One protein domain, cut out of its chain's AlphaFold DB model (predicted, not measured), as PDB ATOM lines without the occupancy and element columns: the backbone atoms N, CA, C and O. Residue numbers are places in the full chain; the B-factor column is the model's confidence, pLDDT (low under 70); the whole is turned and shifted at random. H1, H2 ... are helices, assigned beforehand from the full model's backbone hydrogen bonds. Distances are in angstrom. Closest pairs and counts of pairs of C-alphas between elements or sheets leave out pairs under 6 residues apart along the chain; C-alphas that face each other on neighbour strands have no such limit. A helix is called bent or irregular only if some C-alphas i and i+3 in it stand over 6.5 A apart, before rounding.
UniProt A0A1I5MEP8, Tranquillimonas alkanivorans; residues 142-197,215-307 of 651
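This is residues 142 to 197 and 215 to 307 of the 651 residues of a protein of Tranquillimonas alkanivorans (UniProt A0A1I5MEP8). The model is a loose rod of helices in two parts: in one, the hairpin of H1 and H2 crosses the longest helix, H6, while H3 packs near the beginning of H6 and H7 packs on H3; in the other, H4 and H5 form a V at the far end of the rod. The last turns of H7, residues 301 to 306, stick out together with Asp 307. The printed part has 149 residues with seven named helices, H1 to H7 in order along the chain, and no named strand, and its class is all helix. It is loose, with a radius of gyration of the C-alphas of 18.2 A, and spans 62 by 27 by 22 A.

H6, residues 257 to 278, touches H1, residues 142 to 148, with its residues 269 to 278 alone; the closest C-alphas, of Ala 143 and Ala 274, are 5.0 A apart, and the helices stand about perpendicular at 76 degrees. H2, residues 153 to 170, touches H6 with residues 158 to 163 alone, about perpendicular at 83 degrees; the closest C-alphas, of Thr 162 and His 263, are 6.0 A apart. H1 and H2 form a helical hairpin at a shallow tilt of 21 degrees, opposite ways, with the closest C-alphas, of Leu 148 and Arg 156, 5.5 A apart. H3, residues 178 to 190, touches H6 with residues 186 to 190 alone, at a shallow tilt of 28 degrees, opposite ways; the closest C-alphas are those of Met 186 and Leu 260, 6.7 A apart. H7, residues 289 to 306, touches H3 at a steep tilt of 59 degrees, the same way; the closest C-alphas, of Glu 183 and Thr 295, are 6.7 A apart. H4, residues 215 to 233, touches H5, residues 240 to 250, at a steep tilt of 47 degrees, opposite ways, with C-alphas 232 and 243 closest at 6.2 A. H3 and H4 are near each other, while H5 and H6 are apart. Every O i to N i+4 pair is within hydrogen-bond range in H1, H2, H6 and H7; the counts are 7 of 9 in H3, 14 of 15 in H4 and 5 of 7 in H5.

H6 is 30.7 A from first to last C-alpha, H4 26.6 A, H7 26.0 A and H2 25.5 A. H1 begins at C-alpha 142 (16.418, -26.567, -10.479), H6 begins at C-alpha 257 (11.270, -49.583, 2.870), and H7 ends at C-alpha 306 (28.169, -63.300, -1.690). H3 is irregular: C-alphas 180 and 183 are 7.3 A apart.

The two C-alphas farthest apart, those of Asp 237 and Gly 279, are 62.4 A from each other. Residues 198 to 214 are cut out, and C-alphas 197 and 215 are 12.3 A apart across the cut. Of the links that are printed whole, H1 to H2 is tight and the others are short. The mean pLDDT of the printed part is 90.9, and no printed residue is under 70.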
ATOM      1  N   ASP A 142      17.515 -27.335  -9.873       93.50
ATOM      2  CA  ASP A 142      16.418 -26.567 -10.479       93.50
ATOM      3  C   ASP A 142      15.050 -27.152 -10.106       93.50
ATOM      4  O   ASP A 142      14.149 -26.444  -9.650       93.50
ATOM      5  N   ALA A 143      14.905 -28.479 -10.214       93.69
ATOM      6  CA  ALA A 143      13.671 -29.172  -9.842       93.69
ATOM      7  C   ALA A 143      13.349 -29.027  -8.350       93.69
ATOM      8  O   ALA A 143      12.188 -28.876  -7.962       93.69
ATOM      9  N   ARG A 144      14.378 -29.058  -7.492       95.62
ATOM     10  CA  ARG A 144      14.235 -28.775  -6.064       95.62
ATOM     11  C   ARG A 144      13.691 -27.366  -5.876       95.62
ATOM     12  O   ARG A 144      12.716 -27.213  -5.147       95.62
ATOM     13  N   ASP A 145      14.294 -26.360  -6.496       94.62
ATOM     14  CA  ASP A 145      13.924 -24.961  -6.270       94.62
ATOM     15  C   ASP A 145      12.514 -24.654  -6.787       94.62
ATOM     16  O   ASP A 145      11.717 -24.058  -6.057       94.62
ATOM     17  N   ALA A 146      12.139 -25.204  -7.944       93.19
ATOM     18  CA  ALA A 146      10.762 -25.181  -8.435       93.19
ATOM     19  C   ALA A 146       9.776 -25.851  -7.460       93.19
ATOM     20  O   ALA A 146       8.692 -25.318  -7.202       93.19
ATOM     21  N   ALA A 147      10.145 -26.987  -6.861       93.81
ATOM     22  CA  ALA A 147       9.296 -27.690  -5.897       93.81
ATOM     23  C   ALA A 147       9.205 -26.999  -4.526       93.81
ATOM     24  O   ALA A 147       8.264 -27.247  -3.770       93.81
ATOM     25  N   LEU A 148      10.168 -26.142  -4.172       94.19
ATOM     26  CA  LEU A 148      10.125 -25.360  -2.934       94.19
ATOM     27  C   LEU A 148       9.138 -24.191  -3.019       94.19
ATOM     28  O   LEU A 148       8.564 -23.810  -1.993       94.19
ATOM     29  N   GLN A 149       8.920 -23.643  -4.215       91.62
ATOM     30  CA  GLN A 149       7.958 -22.569  -4.449       91.62
ATOM     31  C   GLN A 149       6.525 -23.066  -4.201       91.62
ATOM     32  O   GLN A 149       6.062 -24.006  -4.845       91.62
ATOM     33  N   GLY A 150       5.819 -22.437  -3.259       82.94
ATOM     34  CA  GLY A 150       4.454 -22.820  -2.872       82.94
ATOM     35  C   GLY A 150       4.360 -24.001  -1.897       82.94
ATOM     36  O   GLY A 150       3.271 -24.321  -1.429       82.94
ATOM     37  N   ALA A 151       5.477 -24.636  -1.523       87.94
ATOM     38  CA  ALA A 151       5.471 -25.708  -0.530       87.94
ATOM     39  C   ALA A 151       5.371 -25.165   0.909       87.94
ATOM     40  O   ALA A 151       5.949 -24.123   1.242       87.94
ATOM     41  N   THR A 152       4.712 -25.918   1.798       87.19
ATOM     42  CA  THR A 152       4.703 -25.643   3.246       87.19
ATOM     43  C   THR A 152       6.108 -25.783   3.840       87.19
ATOM     44  O   THR A 152       6.933 -26.534   3.317       87.19
ATOM     45  N   GLU A 153       6.406 -25.110   4.957       83.81
ATOM     46  CA  GLU A 153       7.736 -25.168   5.591       83.81
ATOM     47  C   GLU A 153       8.174 -26.613   5.911       83.81
ATOM     48  O   GLU A 153       9.316 -27.016   5.655       83.81
ATOM     49  N   GLU A 154       7.242 -27.445   6.391       83.81
ATOM     50  CA  GLU A 154       7.508 -28.858   6.655       83.81
ATOM     51  C   GLU A 154       7.895 -29.612   5.373       83.81
ATOM     52  O   GLU A 154       8.839 -30.415   5.387       83.81
ATOM     53  N   MET A 155       7.183 -29.364   4.269       90.00
ATOM     54  CA  MET A 155       7.469 -29.998   2.986       90.00
ATOM     55  C   MET A 155       8.790 -29.498   2.399       90.00
ATOM     56  O   MET A 155       9.597 -30.321   1.968       90.00
ATOM     57  N   ARG A 156       9.085 -28.193   2.490       92.88
ATOM     58  CA  ARG A 156      10.373 -27.622   2.064       92.88
ATOM     59  C   ARG A 156      11.545 -28.348   2.713       92.88
ATOM     60  O   ARG A 156      12.487 -28.740   2.029       92.88
ATOM     61  N   ARG A 157      11.472 -28.608   4.022       90.25
ATOM     62  CA  ARG A 157      12.508 -29.370   4.738       90.25
ATOM     63  C   ARG A 157      12.661 -30.801   4.205       90.25
ATOM     64  O   ARG A 157      13.784 -31.280   4.073       90.25
ATOM     65  N   LYS A 158      11.556 -31.492   3.899       93.50
ATOM     66  CA  LYS A 158      11.568 -32.872   3.369       93.50
ATOM     67  C   LYS A 158      12.127 -32.946   1.943       93.50
ATOM     68  O   LYS A 158      12.889 -33.869   1.643       93.50
ATOM     69  N   LEU A 159      11.758 -31.985   1.095       95.44
ATOM     70  CA  LEU A 159      12.264 -31.850  -0.270       95.44
ATOM     71  C   LEU A 159      13.769 -31.570  -0.252       95.44
ATOM     72  O   LEU A 159      14.522 -32.347  -0.832       95.44
ATOM     73  N   LYS A 160      14.218 -30.571   0.524       94.69
ATOM     74  CA  LYS A 160      15.649 -30.268   0.716       94.69
ATOM     75  C   LYS A 160      16.438 -31.483   1.198       94.69
ATOM     76  O   LYS A 160      17.492 -31.773   0.648       94.69
ATOM     77  N   ALA A 161      15.918 -32.223   2.179       93.38
ATOM     78  CA  ALA A 161      16.585 -33.420   2.687       93.38
ATOM     79  C   ALA A 161      16.733 -34.518   1.621       93.38
ATOM     80  O   ALA A 161      17.749 -35.201   1.589       93.38
ATOM     81  N   THR A 162      15.739 -34.694   0.748       95.94
ATOM     82  CA  THR A 162      15.813 -35.696  -0.331       95.94
ATOM     83  C   THR A 162      16.743 -35.234  -1.449       95.94
ATOM     84  O   THR A 162      17.576 -36.017  -1.885       95.94
ATOM     85  N   ALA A 163      16.668 -33.963  -1.850       95.06
ATOM     86  CA  ALA A 163      17.568 -33.386  -2.846       95.06
ATOM     87  C   ALA A 163      19.034 -33.431  -2.383       95.06
ATOM     88  O   ALA A 163      19.901 -33.798  -3.161       95.06
ATOM     89  N   ALA A 164      19.312 -33.153  -1.104       93.69
ATOM     90  CA  ALA A 164      20.658 -33.259  -0.539       93.69
ATOM     91  C   ALA A 164      21.230 -34.682  -0.641       93.69
ATOM     92  O   ALA A 164      22.403 -34.845  -0.955       93.69
ATOM     93  N   LEU A 165      20.400 -35.710  -0.431       94.25
ATOM     94  CA  LEU A 165      20.822 -37.099  -0.620       94.25
ATOM     95  C   LEU A 165      21.143 -37.394  -2.091       94.25
ATOM     96  O   LEU A 165      22.136 -38.055  -2.367       94.25
ATOM     97  N   VAL A 166      20.343 -36.890  -3.037       95.06
ATOM     98  CA  VAL A 166      20.655 -37.037  -4.471       95.06
ATOM     99  C   VAL A 166      21.976 -36.354  -4.808       95.06
ATOM    100  O   VAL A 166      22.838 -36.994  -5.398       95.06
ATOM    101  N   LEU A 167      22.163 -35.104  -4.373       92.88
ATOM    102  CA  LEU A 167      23.387 -34.334  -4.610       92.88
ATOM    103  C   LEU A 167      24.630 -35.043  -4.063       92.88
ATOM    104  O   LEU A 167      25.681 -35.029  -4.689       92.88
ATOM    105  N   GLU A 168      24.514 -35.705  -2.918       91.19
ATOM    106  CA  GLU A 168      25.636 -36.408  -2.306       91.19
ATOM    107  C   GLU A 168      25.994 -37.735  -2.999       91.19
ATOM    108  O   GLU A 168      27.166 -38.121  -3.077       91.19
ATOM    109  N   PHE A 169      24.996 -38.466  -3.494       92.12
ATOM    110  CA  PHE A 169      25.224 -39.766  -4.126       92.12
ATOM    111  C   PHE A 169      25.475 -39.668  -5.632       92.12
ATOM    112  O   PHE A 169      26.360 -40.367  -6.127       92.12
ATOM    113  N   LEU A 170      24.744 -38.798  -6.329       90.44
ATOM    114  CA  LEU A 170      24.752 -38.656  -7.788       90.44
ATOM    115  C   LEU A 170      25.285 -37.300  -8.282       90.44
ATOM    116  O   LEU A 170      25.471 -37.141  -9.485       90.44
ATOM    117  N   GLY A 171      25.526 -36.327  -7.397       90.06
ATOM    118  CA  GLY A 171      25.845 -34.955  -7.801       90.06
ATOM    119  C   GLY A 171      24.615 -34.181  -8.280       90.06
ATOM    120  O   GLY A 171      23.474 -34.633  -8.140       90.06
ATOM    121  N   ASP A 172      24.843 -32.997  -8.857       90.25
ATOM    122  CA  ASP A 172      23.781 -32.188  -9.467       90.25
ATOM    123  C   ASP A 172      23.414 -32.711 -10.863       90.25
ATOM    124  O   ASP A 172      23.663 -32.084 -11.894       90.25
ATOM    125  N   ILE A 173      22.894 -33.937 -10.876       88.88
ATOM    126  CA  ILE A 173      22.601 -34.712 -12.076       88.88
ATOM    127  C   ILE A 173      21.499 -34.043 -12.923       88.88
ATOM    128  O   ILE A 173      20.494 -33.582 -12.366       88.88
ATOM    129  N   PRO A 174      21.633 -34.025 -14.263       89.88
ATOM    130  CA  PRO A 174      20.537 -33.651 -15.148       89.88
ATOM    131  C   PRO A 174      19.310 -34.548 -14.954       89.88
ATOM    132  O   PRO A 174      19.427 -35.772 -14.825       89.88
ATOM    133  N   LEU A 175      18.113 -33.960 -15.002       90.31
ATOM    134  CA  LEU A 175      16.856 -34.688 -14.779       90.31
ATOM    135  C   LEU A 175      16.620 -35.813 -15.800       90.31
ATOM    136  O   LEU A 175      15.897 -36.764 -15.516       90.31
ATOM    137  N   GLU A 176      17.229 -35.731 -16.983       84.19
ATOM    138  CA  GLU A 176      17.135 -36.757 -18.031       84.19
ATOM    139  C   GLU A 176      17.916 -38.039 -17.708       84.19
ATOM    140  O   GLU A 176      17.557 -39.114 -18.188       84.19
ATOM    141  N   LEU A 177      18.965 -37.947 -16.883       86.06
ATOM    142  CA  LEU A 177      19.793 -39.095 -16.495       86.06
ATOM    143  C   LEU A 177      19.285 -39.778 -15.218       86.06
ATOM    144  O   LEU A 177      19.591 -40.947 -14.968       86.06
ATOM    145  N   LEU A 178      18.475 -39.076 -14.421       89.62
ATOM    146  CA  LEU A 178      17.945 -39.581 -13.156       89.62
ATOM    147  C   LEU A 178      17.170 -40.914 -13.282       89.62
ATOM    148  O   LEU A 178      17.391 -41.784 -12.433       89.62
ATOM    149  N   PRO A 179      16.327 -41.155 -14.314       89.81
ATOM    150  CA  PRO A 179      15.631 -42.434 -14.481       89.81
ATOM    151  C   PRO A 179      16.558 -43.650 -14.573       89.81
ATOM    152  O   PRO A 179      16.198 -44.709 -14.071       89.81
ATOM    153  N   GLY A 180      17.753 -43.504 -15.155       87.19
ATOM    154  CA  GLY A 180      18.735 -44.591 -15.250       87.19
ATOM    155  C   GLY A 180      19.514 -44.843 -13.954       87.19
ATOM    156  O   GLY A 180      20.114 -45.900 -13.793       87.19
ATOM    157  N   GLN A 181      19.504 -43.890 -13.017       90.31
ATOM    158  CA  GLN A 181      20.296 -43.940 -11.780       90.31
ATOM    159  C   GLN A 181      19.447 -44.165 -10.521       90.31
ATOM    160  O   GLN A 181      19.986 -44.464  -9.453       90.31
ATOM    161  N   VAL A 182      18.118 -44.053 -10.623       93.75
ATOM    162  CA  VAL A 182      17.208 -44.134  -9.471       93.75
ATOM    163  C   VAL A 182      17.294 -45.474  -8.737       93.75
ATOM    164  O   VAL A 182      17.263 -45.490  -7.509       93.75
ATOM    165  N   GLU A 183      17.458 -46.597  -9.440       94.44
ATOM    166  CA  GLU A 183      17.581 -47.914  -8.802       94.44
ATOM    167  C   GLU A 183      18.845 -48.008  -7.940       94.44
ATOM    168  O   GLU A 183      18.778 -48.398  -6.770       94.44
ATOM    169  N   SER A 184      19.983 -47.579  -8.496       93.88
ATOM    170  CA  SER A 184      21.270 -47.520  -7.794       93.88
ATOM    171  C   SER A 184      21.193 -46.597  -6.576       93.88
ATOM    172  O   SER A 184      21.570 -46.989  -5.466       93.88
ATOM    173  N   LEU A 185      20.591 -45.416  -6.747       95.50
ATOM    174  CA  LEU A 185      20.339 -44.476  -5.659       95.50
ATOM    175  C   LEU A 185      19.510 -45.128  -4.544       95.50
ATOM    176  O   LEU A 185      19.896 -45.065  -3.382       95.50
ATOM    177  N   MET A 186      18.396 -45.795  -4.862       97.00
ATOM    178  CA  MET A 186      17.547 -46.436  -3.848       97.00
ATOM    179  C   MET A 186      18.289 -47.541  -3.085       97.00
ATOM    180  O   MET A 186      18.110 -47.672  -1.871       97.00
ATOM    181  N   VAL A 187      19.168 -48.297  -3.756       95.81
ATOM    182  CA  VAL A 187      20.042 -49.283  -3.100       95.81
ATOM    183  C   VAL A 187      21.014 -48.593  -2.142       95.81
ATOM    184  O   VAL A 187      21.138 -49.033  -0.995       95.81
ATOM    185  N   GLN A 188      21.651 -47.492  -2.548       94.88
ATOM    186  CA  GLN A 188      22.542 -46.713  -1.679       94.88
ATOM    187  C   GLN A 188      21.798 -46.135  -0.469       94.88
ATOM    188  O   GLN A 188      22.242 -46.307   0.668       94.88
ATOM    189  N   LEU A 189      20.618 -45.545  -0.677       96.12
ATOM    190  CA  LEU A 189      19.779 -45.022   0.404       96.12
ATOM    191  C   LEU A 189      19.350 -46.120   1.383       96.12
ATOM    192  O   LEU A 189      19.276 -45.875   2.588       96.12
ATOM    193  N   SER A 190      19.113 -47.344   0.901       95.81
ATOM    194  CA  SER A 190      18.743 -48.477   1.759       95.81
ATOM    195  C   SER A 190      19.856 -48.902   2.724       95.81
ATOM    196  O   SER A 190      19.564 -49.516   3.751       95.81
ATOM    197  N   ARG A 191      21.117 -48.555   2.429       94.75
ATOM    198  CA  ARG A 191      22.273 -48.811   3.299       94.75
ATOM    199  C   ARG A 191      22.433 -47.750   4.377       94.75
ATOM    200  O   ARG A 191      23.205 -47.955   5.305       94.75
ATOM    201  N   LEU A 192      21.736 -46.619   4.302       95.06
ATOM    202  CA  LEU A 192      21.905 -45.579   5.307       95.06
ATOM    203  C   LEU A 192      21.461 -46.071   6.691       95.06
ATOM    204  O   LEU A 192      20.410 -46.713   6.811       95.06
ATOM    205  N   PRO A 193      22.198 -45.726   7.760       94.44
ATOM    206  CA  PRO A 193      21.720 -45.926   9.119       94.44
ATOM    207  C   PRO A 193      20.397 -45.190   9.344       94.44
ATOM    208  O   PRO A 193      20.185 -44.077   8.851       94.44
ATOM    209  N   LYS A 194      19.504 -45.759  10.156       91.19
ATOM    210  CA  LYS A 194      18.202 -45.158  10.498       91.19
ATOM    211  C   LYS A 194      18.315 -43.717  11.024       91.19
ATOM    212  O   LYS A 194      17.413 -42.916  10.791       91.19
ATOM    213  N   HIS A 195      19.420 -43.385  11.695       86.12
ATOM    214  CA  HIS A 195      19.661 -42.090  12.344       86.12
ATOM    215  C   HIS A 195      20.749 -41.231  11.664       86.12
ATOM    216  O   HIS A 195      21.272 -40.313  12.291       86.12
ATOM    217  N   HIS A 196      21.051 -41.463  10.379       84.81
ATOM    218  CA  HIS A 196      22.132 -40.811   9.608       84.81
ATOM    219  C   HIS A 196      22.111 -39.262   9.541       84.81
ATOM    220  O   HIS A 196      23.048 -38.653   9.031       84.81
ATOM    221  N   GLY A 197      21.043 -38.596   9.993       74.56
ATOM    222  CA  GLY A 197      20.944 -37.128  10.085       74.56
ATOM    223  C   GLY A 197      20.865 -36.582  11.517       74.56
ATOM    224  O   GLY A 197      20.786 -35.376  11.714       74.56
ATOM    225  N   ARG A 215      28.187 -41.280   2.980       89.88
ATOM    226  CA  ARG A 215      29.063 -42.380   2.549       89.88
ATOM    227  C   ARG A 215      29.880 -42.931   3.721       89.88
ATOM    228  O   ARG A 215      29.871 -44.139   3.934       89.88
ATOM    229  N   GLU A 216      30.484 -42.065   4.537       89.12
ATOM    230  CA  GLU A 216      31.162 -42.474   5.778       89.12
ATOM    231  C   GLU A 216      30.198 -43.131   6.770       89.12
ATOM    232  O   GLU A 216      30.519 -44.161   7.355       89.12
ATOM    233  N   ALA A 217      28.989 -42.587   6.928       90.62
ATOM    234  CA  ALA A 217      27.979 -43.168   7.808       90.62
ATOM    235  C   ALA A 217      27.566 -44.586   7.374       90.62
ATOM    236  O   ALA A 217      27.296 -45.431   8.227       90.62
ATOM    237  N   ILE A 218      27.518 -44.858   6.063       93.00
ATOM    238  CA  ILE A 218      27.311 -46.213   5.532       93.00
ATOM    239  C   ILE A 218      28.507 -47.100   5.881       93.00
ATOM    240  O   ILE A 218      28.297 -48.173   6.436       93.00
ATOM    241  N   ALA A 219      29.732 -46.645   5.607       92.25
ATOM    242  CA  ALA A 219      30.947 -47.422   5.851       92.25
ATOM    243  C   ALA A 219      31.110 -47.811   7.331       92.25
ATOM    244  O   ALA A 219      31.387 -48.967   7.636       92.25
ATOM    245  N   LEU A 220      30.864 -46.877   8.256       91.06
ATOM    246  CA  LEU A 220      30.924 -47.139   9.698       91.06
ATOM    247  C   LEU A 220      29.893 -48.179  10.148       91.06
ATOM    248  O   LEU A 220      30.192 -49.036  10.975       91.06
ATOM    249  N   ALA A 221      28.678 -48.108   9.611       91.69
ATOM    250  CA  ALA A 221      27.639 -49.069   9.946       91.69
ATOM    251  C   ALA A 221      27.897 -50.447   9.323       91.69
ATOM    252  O   ALA A 221      27.597 -51.459   9.946       91.69
ATOM    253  N   ASP A 222      28.470 -50.500   8.119       92.44
ATOM    254  CA  ASP A 222      28.867 -51.755   7.475       92.44
ATOM    255  C   ASP A 222      29.996 -52.443   8.259       92.44
ATOM    256  O   ASP A 222      29.912 -53.644   8.504       92.44
ATOM    257  N   LEU A 223      30.975 -51.677   8.752       92.50
ATOM    258  CA  LEU A 223      32.037 -52.187   9.625       92.50
ATOM    259  C   LEU A 223      31.480 -52.762  10.937       92.50
ATOM    260  O   LEU A 223      31.867 -53.852  11.357       92.50
ATOM    261  N   ALA A 224      30.551 -52.053  11.586       90.56
ATOM    262  CA  ALA A 224      29.913 -52.536  12.811       90.56
ATOM    263  C   ALA A 224      29.101 -53.823  12.568       90.56
ATOM    264  O   ALA A 224      29.093 -54.736  13.397       90.56
ATOM    265  N   ASP A 225      28.425 -53.920  11.425       91.19
ATOM    266  CA  ASP A 225      27.659 -55.104  11.041       91.19
ATOM    267  C   ASP A 225      28.579 -56.313  10.775       91.19
ATOM    268  O   ASP A 225      28.265 -57.426  11.201       91.19
ATOM    269  N   GLU A 226      29.743 -56.102  10.154       90.00
ATOM    270  CA  GLU A 226      30.752 -57.142   9.907       90.00
ATOM    271  C   GLU A 226      31.374 -57.691  11.201       90.00
ATOM    272  O   GLU A 226      31.544 -58.908  11.344       90.00
ATOM    273  N   GLN A 227      31.644 -56.823  12.181       88.75
ATOM    274  CA  GLN A 227      32.115 -57.234  13.509       88.75
ATOM    275  C   GLN A 227      31.096 -58.147  14.206       88.75
ATOM    276  O   GLN A 227      31.452 -59.205  14.725       88.75
ATOM    277  N   ASN A 228      29.810 -57.781  14.158       87.12
ATOM    278  CA  ASN A 228      28.731 -58.603  14.711       87.12
ATOM    279  C   ASN A 228      28.566 -59.939  13.971       87.12
ATOM    280  O   ASN A 228      28.298 -60.963  14.601       87.12
ATOM    281  N   ALA A 229      28.721 -59.939  12.644       87.06
ATOM    282  CA  ALA A 229      28.613 -61.144  11.830       87.06
ATOM    283  C   ALA A 229      29.760 -62.125  12.107       87.06
ATOM    284  O   ALA A 229      29.516 -63.324  12.239       87.06
ATOM    285  N   THR A 230      30.989 -61.623  12.250       87.19
ATOM    286  CA  THR A 230      32.180 -62.444  12.522       87.19
ATOM    287  C   THR A 230      32.019 -63.254  13.807       87.19
ATOM    288  O   THR A 230      32.174 -64.469  13.776       87.19
ATOM    289  N   ALA A 231      31.560 -62.624  14.893       79.75
ATOM    290  CA  ALA A 231      31.335 -63.304  16.171       79.75
ATOM    291  C   ALA A 231      30.319 -64.468  16.099       79.75
ATOM    292  O   ALA A 231      30.360 -65.379  16.923       79.75
ATOM    293  N   LEU A 232      29.386 -64.449  15.137       82.81
ATOM    294  CA  LEU A 232      28.393 -65.513  14.945       82.81
ATOM    295  C   LEU A 232      28.808 -66.555  13.898       82.81
ATOM    296  O   LEU A 232      28.284 -67.669  13.931       82.81
ATOM    297  N   ARG A 233      29.733 -66.230  12.985       83.56
ATOM    298  CA  ARG A 233      30.256 -67.177  11.981       83.56
ATOM    299  C   ARG A 233      30.980 -68.354  12.629       83.56
ATOM    300  O   ARG A 233      30.840 -69.480  12.159       83.56
ATOM    301  N   ASP A 234      31.670 -68.110  13.736       81.50
ATOM    302  CA  ASP A 234      32.463 -69.132  14.425       81.50
ATOM    303  C   ASP A 234      31.601 -70.174  15.168       81.50
ATOM    304  O   ASP A 234      32.069 -71.270  15.486       81.50
ATOM    305  N   ARG A 235      30.304 -69.894  15.377       80.12
ATOM    306  CA  ARG A 235      29.347 -70.802  16.030       80.12
ATOM    307  C   ARG A 235      28.843 -71.900  15.094       80.12
ATOM    308  O   ARG A 235      27.772 -71.786  14.490       80.12
ATOM    309  N   ARG A 236      29.620 -72.981  14.965       78.50
ATOM    310  CA  ARG A 236      29.311 -74.155  14.116       78.50
ATOM    311  C   ARG A 236      28.123 -74.998  14.590       78.50
ATOM    312  O   ARG A 236      27.588 -75.763  13.798       78.50
ATOM    313  N   ASP A 237      27.694 -74.817  15.834       84.00
ATOM    314  CA  ASP A 237      26.547 -75.482  16.457       84.00
ATOM    315  C   ASP A 237      25.186 -75.005  15.918       84.00
ATOM    316  O   ASP A 237      24.177 -75.686  16.083       84.00
ATOM    317  N   LEU A 238      25.147 -73.847  15.251       83.81
ATOM    318  CA  LEU A 238      23.921 -73.226  14.754       83.81
ATOM    319  C   LEU A 238      23.771 -73.355  13.237       83.81
ATOM    320  O   LEU A 238      24.731 -73.223  12.480       83.81
ATOM    321  N   SER A 239      22.531 -73.510  12.773       86.38
ATOM    322  CA  SER A 239      22.205 -73.358  11.351       86.38
ATOM    323  C   SER A 239      22.358 -71.902  10.892       86.38
ATOM    324  O   SER A 239      22.192 -70.962  11.673       86.38
ATOM    325  N   ASP A 240      22.564 -71.684   9.590       83.62
ATOM    326  CA  ASP A 240      22.599 -70.328   9.020       83.62
ATOM    327  C   ASP A 240      21.294 -69.559   9.249       83.62
ATOM    328  O   ASP A 240      21.294 -68.338   9.383       83.62
ATOM    329  N   ALA A 241      20.155 -70.250   9.333       83.88
ATOM    330  CA  ALA A 241      18.886 -69.622   9.684       83.88
ATOM    331  C   ALA A 241      18.890 -69.068  11.119       83.88
ATOM    332  O   ALA A 241      18.472 -67.929  11.322       83.88
ATOM    333  N   GLN A 242      19.415 -69.827  12.084       83.50
ATOM    334  CA  GLN A 242      19.526 -69.394  13.480       83.50
ATOM    335  C   GLN A 242      20.549 -68.269  13.647       83.50
ATOM    336  O   GLN A 242      20.228 -67.248  14.252       83.50
ATOM    337  N   ARG A 243      21.740 -68.394  13.040       84.50
ATOM    338  CA  ARG A 243      22.755 -67.322  13.050       84.50
ATOM    339  C   ARG A 243      22.179 -66.016  12.513       84.50
ATOM    340  O   ARG A 243      22.367 -64.962  13.110       84.50
ATOM    341  N   ARG A 244      21.426 -66.091  11.414       85.25
ATOM    342  CA  ARG A 244      20.741 -64.943  10.811       85.25
ATOM    343  C   ARG A 244      19.700 -64.313  11.734       85.25
ATOM    344  O   ARG A 244      19.652 -63.090  11.828       85.25
ATOM    345  N   ALA A 245      18.887 -65.119  12.413       84.62
ATOM    346  CA  ALA A 245      17.903 -64.613  13.368       84.62
ATOM    347  C   ALA A 245      18.583 -63.828  14.505       84.62
ATOM    348  O   ALA A 245      18.218 -62.682  14.755       84.62
ATOM    349  N   MET A 246      19.645 -64.386  15.094       84.19
ATOM    350  CA  MET A 246      20.433 -63.715  16.138       84.19
ATOM    351  C   MET A 246      21.125 -62.445  15.621       84.19
ATOM    352  O   MET A 246      21.167 -61.418  16.300       84.19
ATOM    353  N   LEU A 247      21.660 -62.492  14.398       86.38
ATOM    354  CA  LEU A 247      22.341 -61.359  13.778       86.38
ATOM    355  C   LEU A 247      21.371 -60.196  13.526       86.38
ATOM    356  O   LEU A 247      21.708 -59.045  13.799       86.38
ATOM    357  N   ALA A 248      20.143 -60.474  13.075       86.00
ATOM    358  CA  ALA A 248      19.138 -59.453  12.771       86.00
ATOM    359  C   ALA A 248      18.855 -58.498  13.945       86.00
ATOM    360  O   ALA A 248      18.543 -57.321  13.721       86.00
ATOM    361  N   GLU A 249      18.988 -58.969  15.185       83.12
ATOM    362  CA  GLU A 249      18.813 -58.164  16.394       83.12
ATOM    363  C   GLU A 249      19.989 -57.214  16.636       83.12
ATOM    364  O   GLU A 249      19.751 -56.032  16.906       83.12
ATOM    365  N   ARG A 250      21.221 -57.699  16.432       85.94
ATOM    366  CA  ARG A 250      22.491 -56.994  16.696       85.94
ATOM    367  C   ARG A 250      22.896 -56.005  15.601       85.94
ATOM    368  O   ARG A 250      23.582 -55.028  15.887       85.94
ATOM    369  N   LEU A 251      22.449 -56.227  14.364       90.75
ATOM    370  CA  LEU A 251      22.781 -55.373  13.221       90.75
ATOM    371  C   LEU A 251      22.269 -53.935  13.370       90.75
ATOM    372  O   LEU A 251      21.158 -53.671  13.861       90.75
ATOM    373  N   THR A 252      23.042 -53.010  12.809       91.94
ATOM    374  CA  THR A 252      22.706 -51.597  12.678       91.94
ATOM    375  C   THR A 252      21.423 -51.441  11.873       91.94
ATOM    376  O   THR A 252      21.337 -51.796  10.696       91.94
ATOM    377  N   LYS A 253      20.388 -50.861  12.491       94.31
ATOM    378  CA  LYS A 253      19.099 -50.674  11.813       94.31
ATOM    379  C   LYS A 253      19.253 -49.670  10.670       94.31
ATOM    380  O   LYS A 253      19.613 -48.510  10.892       94.31
ATOM    381  N   ARG A 254      18.920 -50.104   9.457       95.19
ATOM    382  CA  ARG A 254      18.970 -49.295   8.236       95.19
ATOM    383  C   ARG A 254      17.646 -48.586   7.956       95.19
ATOM    384  O   ARG A 254      16.631 -48.820   8.627       95.19
ATOM    385  N   VAL A 255      17.661 -47.688   6.974       94.81
ATOM    386  CA  VAL A 255      16.463 -47.010   6.464       94.81
ATOM    387  C   VAL A 255      15.408 -48.042   6.037       94.81
ATOM    388  O   VAL A 255      15.698 -49.064   5.418       94.81
ATOM    389  N   THR A 256      14.156 -47.791   6.420       95.31
ATOM    390  CA  THR A 256      13.029 -48.697   6.163       95.31
ATOM    391  C   THR A 256      12.528 -48.573   4.727       95.31
ATOM    392  O   THR A 256      12.669 -47.517   4.112       95.31
ATOM    393  N   HIS A 257      11.856 -49.612   4.217       94.06
ATOM    394  CA  HIS A 257      11.270 -49.583   2.870       94.06
ATOM    395  C   HIS A 257      10.299 -48.406   2.689       94.06
ATOM    396  O   HIS A 257      10.441 -47.632   1.752       94.06
ATOM    397  N   THR A 258       9.437 -48.153   3.678       94.12
ATOM    398  CA  THR A 258       8.525 -46.996   3.688       94.12
ATOM    399  C   THR A 258       9.240 -45.646   3.614       94.12
ATOM    400  O   THR A 258       8.704 -44.674   3.091       94.12
ATOM    401  N   ASN A 259      10.450 -45.526   4.167       94.50
ATOM    402  CA  ASN A 259      11.212 -44.289   4.023       94.50
ATOM    403  C   ASN A 259      11.813 -44.153   2.617       94.50
ATOM    404  O   ASN A 259      11.892 -43.027   2.134       94.50
ATOM    405  N   LEU A 260      12.179 -45.260   1.958       96.25
ATOM    406  CA  LEU A 260      12.598 -45.256   0.551       96.25
ATOM    407  C   LEU A 260      11.443 -44.830  -0.362       96.25
ATOM    408  O   LEU A 260      11.627 -43.912  -1.155       96.25
ATOM    409  N   GLU A 261      10.244 -45.389  -0.170       96.38
ATOM    410  CA  GLU A 261       9.019 -44.967  -0.875       96.38
ATOM    411  C   GLU A 261       8.789 -43.457  -0.731       96.38
ATOM    412  O   GLU A 261       8.604 -42.752  -1.715       96.38
ATOM    413  N   ARG A 262       8.930 -42.913   0.484       95.75
ATOM    414  CA  ARG A 262       8.787 -41.467   0.721       95.75
ATOM    415  C   ARG A 262       9.855 -40.616   0.040       95.75
ATOM    416  O   ARG A 262       9.588 -39.456  -0.259       95.75
ATOM    417  N   HIS A 263      11.083 -41.113  -0.104       96.44
ATOM    418  CA  HIS A 263      12.104 -40.406  -0.879       96.44
ATOM    419  C   HIS A 263      11.750 -40.439  -2.364       96.44
ATOM    420  O   HIS A 263      11.784 -39.392  -3.004       96.44
ATOM    421  N   LEU A 264      11.317 -41.592  -2.872       97.00
ATOM    422  CA  LEU A 264      10.846 -41.755  -4.241       97.00
ATOM    423  C   LEU A 264       9.657 -40.828  -4.560       97.00
ATOM    424  O   LEU A 264       9.694 -40.121  -5.561       97.00
ATOM    425  N   ASP A 265       8.664 -40.726  -3.673       96.94
ATOM    426  CA  ASP A 265       7.517 -39.819  -3.837       96.94
ATOM    427  C   ASP A 265       7.940 -38.350  -3.940       96.94
ATOM    428  O   ASP A 265       7.376 -37.583  -4.717       96.94
ATOM    429  N   ARG A 266       8.956 -37.943  -3.170       97.06
ATOM    430  CA  ARG A 266       9.489 -36.574  -3.216       97.06
ATOM    431  C   ARG A 266      10.266 -36.316  -4.499       97.06
ATOM    432  O   ARG A 266      10.201 -35.203  -5.002       97.06
ATOM    433  N   LEU A 267      10.967 -37.316  -5.036       96.81
ATOM    434  CA  LEU A 267      11.586 -37.207  -6.359       96.81
ATOM    435  C   LEU A 267      10.518 -37.061  -7.443       96.81
ATOM    436  O   LEU A 267      10.619 -36.163  -8.270       96.81
ATOM    437  N   HIS A 268       9.448 -37.861  -7.389       96.69
ATOM    438  CA  HIS A 268       8.303 -37.694  -8.288       96.69
ATOM    439  C   HIS A 268       7.681 -36.302  -8.166       96.69
ATOM    440  O   HIS A 268       7.350 -35.687  -9.174       96.69
ATOM    441  N   GLN A 269       7.538 -35.784  -6.942       95.94
ATOM    442  CA  GLN A 269       7.050 -34.427  -6.717       95.94
ATOM    443  C   GLN A 269       7.972 -33.385  -7.362       95.94
ATOM    444  O   GLN A 269       7.473 -32.528  -8.079       95.94
ATOM    445  N   MET A 270       9.292 -33.471  -7.164       96.12
ATOM    446  CA  MET A 270      10.247 -32.541  -7.785       96.12
ATOM    447  C   MET A 270      10.152 -32.558  -9.312       96.12
ATOM    448  O   MET A 270      10.109 -31.502  -9.931       96.12
ATOM    449  N   LEU A 271      10.052 -33.743  -9.918       95.00
ATOM    450  CA  LEU A 271       9.950 -33.873 -11.373       95.00
ATOM    451  C   LEU A 271       8.620 -33.349 -11.925       95.00
ATOM    452  O   LEU A 271       8.616 -32.708 -12.966       95.00
ATOM    453  N   ARG A 272       7.501 -33.571 -11.223       94.75
ATOM    454  CA  ARG A 272       6.194 -33.003 -11.605       94.75
ATOM    455  C   ARG A 272       6.176 -31.480 -11.509       94.75
ATOM    456  O   ARG A 272       5.547 -30.824 -12.326       94.75
ATOM    457  N   GLU A 273       6.833 -30.910 -10.503       93.38
ATOM    458  CA  GLU A 273       6.939 -29.453 -10.384       93.38
ATOM    459  C   GLU A 273       7.876 -28.873 -11.452       93.38
ATOM    460  O   GLU A 273       7.577 -27.815 -11.999       93.38
ATOM    461  N   ALA A 274       8.949 -29.583 -11.817       91.19
ATOM    462  CA  ALA A 274       9.794 -29.219 -12.954       91.19
ATOM    463  C   ALA A 274       9.036 -29.298 -14.292       91.19
ATOM    464  O   ALA A 274       9.191 -28.419 -15.133       91.19
ATOM    465  N   GLU A 275       8.180 -30.303 -14.484       89.88
ATOM    466  CA  GLU A 275       7.319 -30.426 -15.672       89.88
ATOM    467  C   GLU A 275       6.372 -29.227 -15.780       89.88
ATOM    468  O   GLU A 275       6.345 -28.546 -16.800       89.88
ATOM    469  N   LYS A 276       5.671 -28.901 -14.689       88.88
ATOM    470  CA  LYS A 276       4.691 -27.808 -14.662       88.88
ATOM    471  C   LYS A 276       5.296 -26.411 -14.777       88.88
ATOM    472  O   LYS A 276       4.680 -25.550 -15.390       88.88
ATOM    473  N   LYS A 277       6.429 -26.156 -14.112       88.38
ATOM    474  CA  LYS A 277       6.983 -24.796 -13.958       88.38
ATOM    475  C   LYS A 277       8.160 -24.505 -14.878       88.38
ATOM    476  O   LYS A 277       8.398 -23.345 -15.185       88.38
ATOM    477  N   LEU A 278       8.918 -25.531 -15.262       85.06
ATOM    478  CA  LEU A 278      10.171 -25.388 -16.011       85.06
ATOM    479  C   LEU A 278      10.116 -26.059 -17.395       85.06
ATOM    480  O   LEU A 278      11.120 -26.067 -18.099       85.06
ATOM    481  N   GLY A 279       8.977 -26.646 -17.783       81.38
ATOM    482  CA  GLY A 279       8.817 -27.303 -19.083       81.38
ATOM    483  C   GLY A 279       9.589 -28.620 -19.216       81.38
ATOM    484  O   GLY A 279       9.981 -29.001 -20.318       81.38
ATOM    485  N   TYR A 280       9.850 -29.326 -18.109       85.00
ATOM    486  CA  TYR A 280      10.496 -30.641 -18.168       85.00
ATOM    487  C   TYR A 280       9.608 -31.673 -18.885       85.00
ATOM    488  O   TYR A 280       8.579 -32.079 -18.357       85.00
ATOM    489  N   ALA A 281      10.057 -32.161 -20.043       79.75
ATOM    490  CA  ALA A 281       9.340 -33.148 -20.862       79.75
ATOM    491  C   ALA A 281       9.764 -34.614 -20.617       79.75
ATOM    492  O   ALA A 281       9.485 -35.499 -21.425       79.75
ATOM    493  N   GLY A 282      10.535 -34.884 -19.558       81.06
ATOM    494  CA  GLY A 282      11.040 -36.226 -19.268       81.06
ATOM    495  C   GLY A 282      10.130 -37.054 -18.354       81.06
ATOM    496  O   GLY A 282       9.026 -36.667 -17.981       81.06
ATOM    497  N   LYS A 283      10.612 -38.238 -17.959       87.06
ATOM    498  CA  LYS A 283       9.845 -39.183 -17.132       87.06
ATOM    499  C   LYS A 283       9.697 -38.659 -15.698       87.06
ATOM    500  O   LYS A 283      10.648 -38.708 -14.923       87.06
ATOM    501  N   THR A 284       8.490 -38.257 -15.296       90.94
ATOM    502  CA  THR A 284       8.225 -37.779 -13.921       90.94
ATOM    503  C   THR A 284       7.986 -38.893 -12.899       90.94
ATOM    504  O   THR A 284       8.226 -38.714 -11.703       90.94
ATOM    505  N   LYS A 285       7.544 -40.073 -13.350       93.75
ATOM    506  CA  LYS A 285       7.387 -41.279 -12.521       93.75
ATOM    507  C   LYS A 285       8.570 -42.218 -12.734       93.75
ATOM    508  O   LYS A 285       8.611 -42.955 -13.712       93.75
ATOM    509  N   LEU A 286       9.528 -42.200 -11.816       92.88
ATOM    510  CA  LEU A 286      10.785 -42.936 -11.930       92.88
ATOM    511  C   LEU A 286      10.566 -44.445 -11.760       92.88
ATOM    512  O   LEU A 286      10.853 -45.200 -12.688       92.88
ATOM    513  N   LEU A 287       9.994 -44.845 -10.618       93.50
ATOM    514  CA  LEU A 287       9.695 -46.232 -10.244       93.50
ATOM    515  C   LEU A 287       8.304 -46.337  -9.602       93.50
ATOM    516  O   LEU A 287       7.816 -45.415  -8.951       93.50
ATOM    517  N   THR A 288       7.672 -47.492  -9.738       95.94
ATOM    518  CA  THR A 288       6.546 -47.928  -8.908       95.94
ATOM    519  C   THR A 288       7.047 -48.552  -7.604       95.94
ATOM    520  O   THR A 288       8.205 -48.955  -7.490       95.94
ATOM    521  N   TYR A 289       6.169 -48.692  -6.608       96.06
ATOM    522  CA  TYR A 289       6.520 -49.402  -5.372       96.06
ATOM    523  C   TYR A 289       6.839 -50.885  -5.622       96.06
ATOM    524  O   TYR A 289       7.738 -51.432  -4.990       96.06
ATOM    525  N   ALA A 290       6.172 -51.519  -6.593       96.00
ATOM    526  CA  ALA A 290       6.454 -52.900  -6.984       96.00
ATOM    527  C   ALA A 290       7.856 -53.049  -7.601       96.00
ATOM    528  O   ALA A 290       8.599 -53.961  -7.235       96.00
ATOM    529  N   GLU A 291       8.249 -52.129  -8.487       95.81
ATOM    530  CA  GLU A 291       9.600 -52.095  -9.059       95.81
ATOM    531  C   GLU A 291      10.649 -51.826  -7.977       95.81
ATOM    532  O   GLU A 291      11.623 -52.566  -7.887       95.81
ATOM    533  N   LEU A 292      10.410 -50.862  -7.080       95.88
ATOM    534  CA  LEU A 292      11.299 -50.601  -5.946       95.88
ATOM    535  C   LEU A 292      11.484 -51.850  -5.069       95.88
ATOM    536  O   LEU A 292      12.606 -52.188  -4.690       95.88
ATOM    537  N   ALA A 293      10.400 -52.561  -4.750       95.88
ATOM    538  CA  ALA A 293      10.459 -53.808  -3.994       95.88
ATOM    539  C   ALA A 293      11.262 -54.888  -4.736       95.88
ATOM    540  O   ALA A 293      12.086 -55.569  -4.116       95.88
ATOM    541  N   LYS A 294      11.090 -55.002  -6.059       96.62
ATOM    542  CA  LYS A 294      11.863 -55.913  -6.914       96.62
ATOM    543  C   LYS A 294      13.356 -55.571  -6.898       96.62
ATOM    544  O   LYS A 294      14.162 -56.470  -6.670       96.62
ATOM    545  N   THR A 295      13.729 -54.299  -7.045       95.31
ATOM    546  CA  THR A 295      15.127 -53.837  -6.970       95.31
ATOM    547  C   THR A 295      15.748 -54.169  -5.611       95.31
ATOM    548  O   THR A 295      16.855 -54.700  -5.543       95.31
ATOM    549  N   MET A 296      15.025 -53.925  -4.510       95.88
ATOM    550  CA  MET A 296      15.510 -54.255  -3.162       95.88
ATOM    551  C   MET A 296      15.672 -55.764  -2.951       95.88
ATOM    552  O   MET A 296      16.619 -56.189  -2.288       95.88
ATOM    553  N   LYS A 297      14.765 -56.574  -3.505       95.19
ATOM    554  CA  LYS A 297      14.850 -58.037  -3.447       95.19
ATOM    555  C   LYS A 297      16.057 -58.550  -4.235       95.19
ATOM    556  O   LYS A 297      16.818 -59.349  -3.699       95.19
ATOM    557  N   ALA A 298      16.276 -58.038  -5.446       95.12
ATOM    558  CA  ALA A 298      17.414 -58.406  -6.285       95.12
ATOM    559  C   ALA A 298      18.767 -58.045  -5.637       95.12
ATOM    560  O   ALA A 298      19.680 -58.871  -5.630       95.12
ATOM    561  N   ASP A 299      18.895 -56.856  -5.028       94.31
ATOM    562  CA  ASP A 299      20.100 -56.481  -4.265       94.31
ATOM    563  C   ASP A 299      20.324 -57.415  -3.066       94.31
ATOM    564  O   ASP A 299      21.444 -57.880  -2.846       94.31
ATOM    565  N   ALA A 300      19.265 -57.742  -2.320       93.12
ATOM    566  CA  ALA A 300      19.364 -58.644  -1.179       93.12
ATOM    567  C   ALA A 300      19.772 -60.068  -1.587       93.12
ATOM    568  O   ALA A 300      20.592 -60.683  -0.909       93.12
ATOM    569  N   GLU A 301      19.239 -60.588  -2.693       93.94
ATOM    570  CA  GLU A 301      19.614 -61.896  -3.241       93.94
ATOM    571  C   GLU A 301      21.059 -61.912  -3.741       93.94
ATOM    572  O   GLU A 301      21.798 -62.846  -3.434       93.94
ATOM    573  N   ARG A 302      21.493 -60.863  -4.453       94.62
ATOM    574  CA  ARG A 302      22.884 -60.717  -4.901       94.62
ATOM    575  C   ARG A 302      23.853 -60.748  -3.723       94.62
ATOM    576  O   ARG A 302      24.817 -61.503  -3.757       94.62
ATOM    577  N   ARG A 303      23.585 -59.972  -2.671       92.81
ATOM    578  CA  ARG A 303      24.440 -59.947  -1.473       92.81
ATOM    579  C   ARG A 303      24.375 -61.246  -0.686       92.81
ATOM    580  O   ARG A 303      25.398 -61.685  -0.188       92.81
ATOM    581  N   ARG A 304      23.216 -61.909  -0.635       91.06
ATOM    582  CA  ARG A 304      23.083 -63.229  -0.003       91.06
ATOM    583  C   ARG A 304      23.895 -64.312  -0.718       91.06
ATOM    584  O   ARG A 304      24.381 -65.227  -0.068       91.06
ATOM    585  N   LYS A 305      24.051 -64.218  -2.043       92.50
ATOM    586  CA  LYS A 305      24.948 -65.110  -2.797       92.50
ATOM    587  C   LYS A 305      26.423 -64.882  -2.448       92.50
ATOM    588  O   LYS A 305      27.194 -65.829  -2.512       92.50
ATOM    589  N   GLN A 306      26.803 -63.652  -2.100       91.38
ATOM    590  CA  GLN A 306      28.169 -63.300  -1.690       91.38
ATOM    591  C   GLN A 306      28.437 -63.656  -0.220       91.38
ATOM    592  O   GLN A 306      29.503 -64.164   0.104       91.38
ATOM    593  N   ASP A 307      27.462 -63.412   0.656       89.62
ATOM    594  CA  ASP A 307      27.505 -63.737   2.080       89.62
ATOM    595  C   ASP A 307      26.177 -64.393   2.507       89.62
ATOM    596  O   ASP A 307      25.156 -63.701   2.614       89.62
TER     597      ASP A 307